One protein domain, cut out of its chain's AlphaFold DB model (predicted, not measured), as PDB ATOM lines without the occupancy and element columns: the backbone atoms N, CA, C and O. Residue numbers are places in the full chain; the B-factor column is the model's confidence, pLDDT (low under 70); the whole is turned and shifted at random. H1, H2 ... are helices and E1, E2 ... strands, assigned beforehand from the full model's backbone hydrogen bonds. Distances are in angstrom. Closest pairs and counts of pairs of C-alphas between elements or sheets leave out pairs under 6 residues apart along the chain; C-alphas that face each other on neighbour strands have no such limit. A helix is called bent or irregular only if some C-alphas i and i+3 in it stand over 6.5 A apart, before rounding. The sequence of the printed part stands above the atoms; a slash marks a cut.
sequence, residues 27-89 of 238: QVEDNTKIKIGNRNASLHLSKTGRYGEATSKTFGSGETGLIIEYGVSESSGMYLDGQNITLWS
ATOM      1  N   GLN A  27     257.882 318.968 183.187       86.00
ATOM      2  CA  GLN A  27     259.153 319.456 182.657       86.00
ATOM      3  C   GLN A  27     260.189 318.336 182.720       86.00
ATOM      4  O   GLN A  27     260.536 317.869 183.803       86.00
ATOM      5  N   VAL A  28     260.702 317.923 181.561       87.19
ATOM      6  CA  VAL A  28     261.903 317.084 181.497       87.19
ATOM      7  C   VAL A  28     263.082 317.975 181.871       87.19
ATOM      8  O   VAL A  28     263.350 318.960 181.182       87.19
ATOM      9  N   GLU A  29     263.731 317.680 182.994       84.06
ATOM     10  CA  GLU A  29     264.918 318.430 183.416       84.06
ATOM     11  C   GLU A  29     266.188 317.834 182.807       84.06
ATOM     12  O   GLU A  29     267.057 318.574 182.350       84.06
ATOM     13  N   ASP A  30     266.271 316.504 182.761       86.25
ATOM     14  CA  ASP A  30     267.365 315.752 182.154       86.25
ATOM     15  C   ASP A  30     266.907 314.322 181.788       86.25
ATOM     16  O   ASP A  30     265.728 313.977 181.891       86.25
ATOM     17  N   ASN A  31     267.848 313.478 181.353       85.81
ATOM     18  CA  ASN A  31     267.576 312.095 180.943       85.81
ATOM     19  C   ASN A  31     267.086 311.186 182.080       85.81
ATOM     20  O   ASN A  31     266.630 310.076 181.809       85.81
ATOM     21  N   THR A  32     267.220 311.603 183.337       84.75
ATOM     22  CA  THR A  32     266.827 310.816 184.501       84.75
ATOM     23  C   THR A  32     265.686 311.445 185.277       84.75
ATOM     24  O   THR A  32     265.212 310.794 186.201       84.75
ATOM     25  N   LYS A  33     265.217 312.655 184.935       85.50
ATOM     26  CA  LYS A  33     264.260 313.399 185.754       85.50
ATOM     27  C   LYS A  33     263.157 314.092 184.968       85.50
ATOM     28  O   LYS A  33     263.376 314.870 184.037       85.50
ATOM     29  N   ILE A  34     261.958 313.936 185.515       88.38
ATOM     30  CA  ILE A  34     260.777 314.706 185.176       88.38
ATOM     31  C   ILE A  34     260.276 315.423 186.434       88.38
ATOM     32  O   ILE A  34     260.019 314.811 187.475       88.38
ATOM     33  N   LYS A  35     260.135 316.743 186.343       84.81
ATOM     34  CA  LYS A  35     259.471 317.574 187.346       84.81
ATOM     35  C   LYS A  35     257.985 317.690 187.016       84.81
ATOM     36  O   LYS A  35     257.619 317.860 185.852       84.81
ATOM     37  N   ILE A  36     257.141 317.618 188.043       83.62
ATOM     38  CA  ILE A  36     255.684 317.711 187.904       83.62
ATOM     39  C   ILE A  36     255.205 319.016 188.552       83.62
ATOM     40  O   ILE A  36     255.214 319.178 189.775       83.62
ATOM     41  N   GLY A  37     254.793 319.966 187.711       77.31
ATOM     42  CA  GLY A  37     254.382 321.316 188.093       77.31
ATOM     43  C   GLY A  37     255.491 322.159 188.741       77.31
ATOM     44  O   GLY A  37     256.678 321.845 188.694       77.31
ATOM     45  N   ASN A  38     255.097 323.253 189.398       67.75
ATOM     46  CA  ASN A  38     256.023 324.123 190.143       67.75
ATOM     47  C   ASN A  38     256.327 323.622 191.564       67.75
ATOM     48  O   ASN A  38     257.020 324.302 192.319       67.75
ATOM     49  N   ARG A  39     255.776 322.470 191.950       68.62
ATOM     50  CA  ARG A  39     255.900 321.914 193.298       68.62
ATOM     51  C   ARG A  39     257.127 321.007 193.388       68.62
ATOM     52  O   ARG A  39     257.695 320.609 192.375       68.62
ATOM     53  N   ASN A  40     257.528 320.675 194.609       84.31
ATOM     54  CA  ASN A  40     258.677 319.812 194.883       84.31
ATOM     55  C   ASN A  40     258.347 318.318 194.730       84.31
ATOM     56  O   ASN A  40     258.714 317.499 195.565       84.31
ATOM     57  N   ALA A  41     257.594 317.993 193.678       89.19
ATOM     58  CA  ALA A  41     257.310 316.632 193.258       89.19
ATOM     59  C   ALA A  41     258.279 316.250 192.137       89.19
ATOM     60  O   ALA A  41     258.508 317.040 191.212       89.19
ATOM     61  N   SER A  42     258.821 315.036 192.184       89.50
ATOM     62  CA  SER A  42     259.675 314.537 191.110       89.50
ATOM     63  C   SER A  42     259.458 313.057 190.815       89.50
ATOM     64  O   SER A  42     259.158 312.267 191.709       89.50
ATOM     65  N   LEU A  43     259.636 312.710 189.540       93.19
ATOM     66  CA  LEU A  43     259.775 311.348 189.038       93.19
ATOM     67  C   LEU A  43     261.184 311.231 188.459       93.19
ATOM     68  O   LEU A  43     261.503 311.945 187.504       93.19
ATOM     69  N   HIS A  44     262.042 310.395 189.037       93.88
ATOM     70  CA  HIS A  44     263.427 310.323 188.584       93.88
ATOM     71  C   HIS A  44     264.117 308.982 188.848       93.88
ATOM     72  O   HIS A  44     263.635 308.165 189.625       93.88
ATOM     73  N   LEU A  45     265.259 308.761 188.192       95.19
ATOM     74  CA  LEU A  45     266.129 307.608 188.416       95.19
ATOM     75  C   LEU A  45     267.294 308.000 189.327       95.19
ATOM     76  O   LEU A  45     268.106 308.854 188.966       95.19
ATOM     77  N   SER A  46     267.384 307.386 190.506       94.62
ATOM     78  CA  SER A  46     268.466 307.630 191.469       94.62
ATOM     79  C   SER A  46     268.579 306.486 192.480       94.62
ATOM     80  O   SER A  46     267.732 305.598 192.541       94.62
ATOM     81  N   LYS A  47     269.656 306.513 193.267       94.69
ATOM     82  CA  LYS A  47     269.891 305.628 194.420       94.69
ATOM     83  C   LYS A  47     269.399 306.246 195.734       94.69
ATOM     84  O   LYS A  47     269.193 305.532 196.711       94.69
ATOM     85  N   THR A  48     269.265 307.571 195.754       94.62
ATOM     86  CA  THR A  48     268.887 308.404 196.904       94.62
ATOM     87  C   THR A  48     267.758 309.357 196.511       94.62
ATOM     88  O   THR A  48     267.596 309.658 195.324       94.62
ATOM     89  N   GLY A  49     266.987 309.836 197.491       93.81
ATOM     90  CA  GLY A  49     265.986 310.892 197.275       93.81
ATOM     91  C   GLY A  49     266.631 312.268 197.075       93.81
ATOM     92  O   GLY A  49     267.855 312.402 197.120       93.81
ATOM     93  N   ARG A  50     265.836 313.324 196.864       91.06
ATOM     94  CA  ARG A  50     266.361 314.697 196.660       91.06
ATOM     95  C   ARG A  50     266.050 315.672 197.784       91.06
ATOM     96  O   ARG A  50     266.594 316.777 197.786       91.06
ATOM     97  N   TYR A  51     265.200 315.273 198.717       92.19
ATOM     98  CA  TYR A  51     264.675 316.147 199.758       92.19
ATOM     99  C   TYR A  51     264.908 315.548 201.143       92.19
ATOM    100  O   TYR A  51     264.757 314.340 201.339       92.19
ATOM    101  N   GLY A  52     265.261 316.409 202.097       92.31
ATOM    102  CA  GLY A  52     265.587 316.019 203.467       92.31
ATOM    103  C   GLY A  52     266.665 314.943 203.565       92.31
ATOM    104  O   GLY A  52     267.605 314.875 202.765       92.31
ATOM    105  N   GLU A  53     266.506 314.065 204.546       93.19
ATOM    106  CA  GLU A  53     267.436 312.994 204.899       93.19
ATOM    107  C   GLU A  53     267.563 311.942 203.792       93.19
ATOM    108  O   GLU A  53     268.612 311.300 203.661       93.19
ATOM    109  N   ALA A  54     266.537 311.807 202.939       94.00
ATOM    110  CA  ALA A  54     266.534 310.874 201.816       94.00
ATOM    111  C   ALA A  54     267.680 311.140 200.823       94.00
ATOM    112  O   ALA A  54     268.128 310.209 200.156       94.00
ATOM    113  N   THR A  55     268.222 312.364 200.782       94.19
ATOM    114  CA  THR A  55     269.409 312.724 199.977       94.19
ATOM    115  C   THR A  55     270.655 311.908 200.301       94.19
ATOM    116  O   THR A  55     271.477 311.655 199.420       94.19
ATOM    117  N   SER A  56     270.777 311.466 201.551       92.56
ATOM    118  CA  SER A  56     271.914 310.695 202.060       92.56
ATOM    119  C   SER A  56     271.620 309.196 202.181       92.56
ATOM    120  O   SER A  56     272.522 308.398 202.446       92.56
ATOM    121  N   LYS A  57     270.361 308.788 201.972       93.19
ATOM    122  CA  LYS A  57     269.924 307.403 202.116       93.19
ATOM    123  C   LYS A  57     269.973 306.685 200.777       93.19
ATOM    124  O   LYS A  57     269.174 306.950 199.892       93.19
ATOM    125  N   THR A  58     270.878 305.717 200.662       93.44
ATOM    126  CA  THR A  58     270.832 304.745 199.565       93.44
ATOM    127  C   THR A  58     269.726 303.722 199.828       93.44
ATOM    128  O   THR A  58     269.712 303.088 200.890       93.44
ATOM    129  N   PHE A  59     268.798 303.584 198.883       92.88
ATOM    130  CA  PHE A  59     267.710 302.608 198.930       92.88
ATOM    131  C   PHE A  59     268.107 301.277 198.268       92.88
ATOM    132  O   PHE A  59     269.029 301.215 197.452       92.88
ATOM    133  N   GLY A  60     267.421 300.194 198.649       85.25
ATOM    134  CA  GLY A  60     267.686 298.851 198.124       85.25
ATOM    135  C   GLY A  60     269.130 298.382 198.343       85.25
ATOM    136  O   GLY A  60     269.722 298.609 199.399       85.25
ATOM    137  N   SER A  61     269.702 297.720 197.334       85.12
ATOM    138  CA  SER A  61     271.101 297.262 197.328       85.12
ATOM    139  C   SER A  61     272.098 298.310 196.811       85.12
ATOM    140  O   SER A  61     273.267 297.988 196.612       85.12
ATOM    141  N   GLY A  62     271.657 299.551 196.577       80.50
ATOM    142  CA  GLY A  62     272.485 300.608 195.993       80.50
ATOM    143  C   GLY A  62     272.544 300.619 194.470       80.50
ATOM    144  O   GLY A  62     273.459 301.217 193.898       80.50
ATOM    145  N   GLU A  63     271.564 300.001 193.819       88.44
ATOM    146  CA  GLU A  63     271.311 300.174 192.390       88.44
ATOM    147  C   GLU A  63     270.486 301.437 192.123       88.44
ATOM    148  O   GLU A  63     269.919 302.038 193.034       88.44
ATOM    149  N   THR A  64     270.466 301.886 190.870       93.50
ATOM    150  CA  THR A  64     269.589 302.988 190.459       93.50
ATOM    151  C   THR A  64     268.174 302.451 190.260       93.50
ATOM    152  O   THR A  64     267.961 301.594 189.404       93.50
ATOM    153  N   GLY A  65     267.216 302.986 191.017       95.06
ATOM    154  CA  GLY A  65     265.797 302.652 190.910       95.06
ATOM    155  C   GLY A  65     264.950 303.833 190.439       95.06
ATOM    156  O   GLY A  65     265.433 304.961 190.317       95.06
ATOM    157  N   LEU A  66     263.673 303.563 190.178       96.31
ATOM    158  CA  LEU A  66     262.658 304.577 189.911       96.31
ATOM    159  C   LEU A  66     262.154 305.167 191.227       96.31
ATOM    160  O   LEU A  66     261.681 304.431 192.091       96.31
ATOM    161  N   ILE A  67     262.213 306.490 191.348       95.81
ATOM    162  CA  ILE A  67     261.733 307.247 192.500       95.81
ATOM    163  C   ILE A  67     260.555 308.132 192.106       95.81
ATOM    164  O   ILE A  67     260.624 308.876 191.125       95.81
ATOM    165  N   ILE A  68     259.509 308.089 192.930       94.88
ATOM    166  CA  ILE A  68     258.439 309.087 192.990       94.88
ATOM    167  C   ILE A  68     258.484 309.693 194.386       94.88
ATOM    168  O   ILE A  68     258.299 308.978 195.368       94.88
ATOM    169  N   GLU A  69     258.729 310.994 194.491       94.44
ATOM    170  CA  GLU A  69     258.839 311.661 195.791       94.44
ATOM    171  C   GLU A  69     258.228 313.061 195.791       94.44
ATOM    172  O   GLU A  69     258.142 313.734 194.756       94.44
ATOM    173  N   TYR A  70     257.855 313.502 196.987       93.19
ATOM    174  CA  TYR A  70     257.472 314.871 197.293       93.19
ATOM    175  C   TYR A  70     258.178 315.321 198.575       93.19
ATOM    176  O   TYR A  70     258.165 314.601 199.573       93.19
ATOM    177  N   GLY A  71     258.768 316.518 198.588       89.88
ATOM    178  CA  GLY A  71     259.394 317.023 199.813       89.88
ATOM    179  C   GLY A  71     260.027 318.406 199.716       89.88
ATOM    180  O   GLY A  71     260.188 318.948 198.635       89.88
ATOM    181  N   VAL A  72     260.380 319.002 200.854       82.94
ATOM    182  CA  VAL A  72     261.146 320.264 200.940       82.94
ATOM    183  C   VAL A  72     262.306 320.113 201.917       82.94
ATOM    184  O   VAL A  72     263.406 319.757 201.501       82.94
ATOM    185  N   SER A  73     262.051 320.366 203.203       89.00
ATOM    186  CA  SER A  73     262.939 320.077 204.329       89.00
ATOM    187  C   SER A  73     262.961 318.590 204.658       89.00
ATOM    188  O   SER A  73     264.013 318.064 204.977       89.00
ATOM    189  N   GLU A  74     261.818 317.927 204.507       90.75
ATOM    190  CA  GLU A  74     261.618 316.488 204.683       90.75
ATOM    191  C   GLU A  74     260.849 315.942 203.479       90.75
ATOM    192  O   GLU A  74     260.354 316.717 202.646       90.75
ATOM    193  N   SER A  75     260.753 314.618 203.358       93.38
ATOM    194  CA  SER A  75     260.114 313.993 202.204       93.38
ATOM    195  C   SER A  75     259.389 312.698 202.504       93.38
ATOM    196  O   SER A  75     259.717 311.970 203.439       93.38
ATOM    197  N   SER A  76     258.426 312.402 201.638       95.00
ATOM    198  CA  SER A  76     257.844 311.079 201.485       95.00
ATOM    199  C   SER A  76     257.961 310.630 200.035       95.00
ATOM    200  O   SER A  76     258.015 311.441 199.101       95.00
ATOM    201  N   GLY A  77     258.009 309.321 199.834       95.25
ATOM    202  CA  GLY A  77     258.122 308.781 198.495       95.25
ATOM    203  C   GLY A  77     258.170 307.268 198.431       95.25
ATOM    204  O   GLY A  77     258.021 306.554 199.427       95.25
ATOM    205  N   MET A  78     258.364 306.805 197.202       96.25
ATOM    206  CA  MET A  78     258.463 305.409 196.822       96.25
ATOM    207  C   MET A  78     259.659 305.209 195.892       96.25
ATOM    208  O   MET A  78     259.828 305.951 194.926       96.25
ATOM    209  N   TYR A  79     260.456 304.181 196.173       96.62
ATOM    210  CA  TYR A  79     261.595 303.731 195.376       96.62
ATOM    211  C   TYR A  79     261.364 302.289 194.905       96.62
ATOM    212  O   TYR A  79     260.969 301.434 195.700       96.62
ATOM    213  N   LEU A  80     261.625 302.029 193.621       96.62
ATOM    214  CA  LEU A  80     261.411 300.750 192.938       96.62
ATOM    215  C   LEU A  80     262.679 300.344 192.169       96.62
ATOM    216  O   LEU A  80     263.070 301.042 191.236       96.62
ATOM    217  N   ASP A  81     263.290 299.202 192.489       93.94
ATOM    218  CA  ASP A  81     264.501 298.708 191.793       93.94
ATOM    219  C   ASP A  81     264.367 297.302 191.196       93.94
ATOM    220  O   ASP A  81     265.347 296.687 190.784       93.94
ATOM    221  N   GLY A  82     263.141 296.777 191.156       90.75
ATOM    222  CA  GLY A  82     262.850 295.421 190.691       90.75
ATOM    223  C   GLY A  82     263.143 294.323 191.718       90.75
ATOM    224  O   GLY A  82     262.686 293.201 191.523       90.75
ATOM    225  N   GLN A  83     263.831 294.638 192.821       88.94
ATOM    226  CA  GLN A  83     264.109 293.707 193.918       88.94
ATOM    227  C   GLN A  83     263.323 294.069 195.178       88.94
ATOM    228  O   GLN A  83     262.804 293.187 195.857       88.94
ATOM    229  N   ASN A  84     263.218 295.362 195.477       90.38
ATOM    230  CA  ASN A  84     262.528 295.904 196.632       90.38
ATOM    231  C   ASN A  84     261.660 297.098 196.229       90.38
ATOM    232  O   ASN A  84     261.990 297.878 195.334       90.38
ATOM    233  N   ILE A  85     260.568 297.267 196.969       94.69
ATOM    234  CA  ILE A  85     259.813 298.517 197.027       94.69
ATOM    235  C   ILE A  85     260.149 299.149 198.371       94.69
ATOM    236  O   ILE A  85     259.925 298.534 199.412       94.69
ATOM    237  N   THR A  86     260.711 300.355 198.358       94.62
ATOM    238  CA  THR A  86     260.953 301.121 199.585       94.62
ATOM    239  C   THR A  86     259.973 302.275 199.653       94.62
ATOM    240  O   THR A  86     259.890 303.068 198.719       94.62
ATOM    241  N   LEU A  87     259.252 302.372 200.765       94.50
ATOM    242  CA  LEU A  87     258.404 303.510 201.098       94.50
ATOM    243  C   LEU A  87     259.052 304.273 202.248       94.50
ATOM    244  O   LEU A  87     259.593 303.655 203.167       94.50
ATOM    245  N   TRP A  88     258.988 305.600 202.210       94.06
ATOM    246  CA  TRP A  88     259.406 306.433 203.332       94.06
ATOM    247  C   TRP A  88     258.456 307.610 203.536       94.06
ATOM    248  O   TRP A  88     257.772 308.064 202.618       94.06
ATOM    249  N   SER A  89     258.431 308.083 204.775       94.19
ATOM    250  CA  SER A  89     257.653 309.215 205.262       94.19
ATOM    251  C   SER A  89     258.483 309.910 206.349       94.19
ATOM    252  O   SER A  89     259.278 309.217 206.994       94.19
TER     253      SER A  89
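This is residues 27 to 89 of the 238 residues of the protein "Peptidase S74 domain-containing protein" of Bacteroidales bacterium (UniProt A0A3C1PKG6). The domain is a single twisted sheet of six strands side by side, with the stretch between E3 and E4, which holds the short helix H1, folded over one face. The other face is bare, and the hairpin of E1 and E2 makes one end of the sheet, with the two strand centres farthest from the mean of the C-alphas. The 63 printed residues hold six named strands and one named helix, along the chain E1 E2 E3 H1 E4 E5 E6, and the sheet has the order E1 E2 E3 E4 E5 E6, antiparallel throughout. The class is mostly strand. The whole is compact, with a radius of gyration of the C-alphas of 10.8 A and spans of 31 by 25 by 16 A.

Start at the first printed residue, in E1, residues 27 to 30, an edge strand of the sheet. It forms a hairpin with E2, residues 33 to 36, at 162 degrees between their directions; look for N 35 and O 27, 2.8 A apart and within hydrogen-bond range. E2 forms the next hairpin with E3, residues 41 to 46, at 169 degrees, where N 34 and O 43 are 2.9 A apart. These three make a meander, each strand the antiparallel neighbour of the one before. After E3 you come to H1, residues 52 to 56, before the next strand, E4, residues 65 to 71. E3 and E4 are antiparallel at 150 degrees; C-alphas 41 and 70 face each other at 4.4 A, and N 67 and O 44 are 2.8 A apart. H1 is on the sheet and over E4, at a height over the sheet of 8.5 A; its closest C-alphas to E4 are those of Gly 52 and Gly 71, 7.3 A apart. Its single O i to N i+4 pair is not within hydrogen-bond range, 0 of 1, while 2 of 2 O i to N i+3 pairs are. E4 forms a hairpin with E5, residues 75 to 80, at 167 degrees, with N 78 and O 68 at 2.8 A. The closest C-alphas of H1 and E5 are those of Gly 52 and Ser 75, 6.0 A apart. E5 forms a hairpin with E6, residues 85 to 88, the other edge strand, at 176 degrees, with N 79 and O 86 at 2.8 A. E4, E5 and E6 are the second meander. E1 and E6 are apart, and so are E3 and E6.

Find C-alpha 27 at (259.153, 319.456, 182.657), where E1 begins; it runs to Asp 30, and E2 then runs from Lys 33 to Ile 36. E3 goes from Ala 41 to Ser 46, 14.4 A from first to last C-alpha. H1 begins at Gly 52 and measures 8.4 A; it is neither bent nor irregular, but only just: C-alphas 52 and 55 are 6.1 A apart. Find C-alpha 65 at (265.797, 302.652, 190.910); from there E4, the longest strand with 7 residues, runs 18.1 A to Gly 71. E5 runs 16.2 A from Ser 75 to Leu 80. E6 begins at Ile 85 and ends with C-alpha 88 at (259.406, 306.433, 203.332).

The two C-alphas farthest apart are those of Asn 38 and Gln 83, at 31.7 A. The printed part has no cut. The link from H1 to E4, with 8 residues, is short but not tight; the other five links are tight. The mean pLDDT of the printed part is 90.3, and residues 38 to 39 are under 70, where the model's confidence is low.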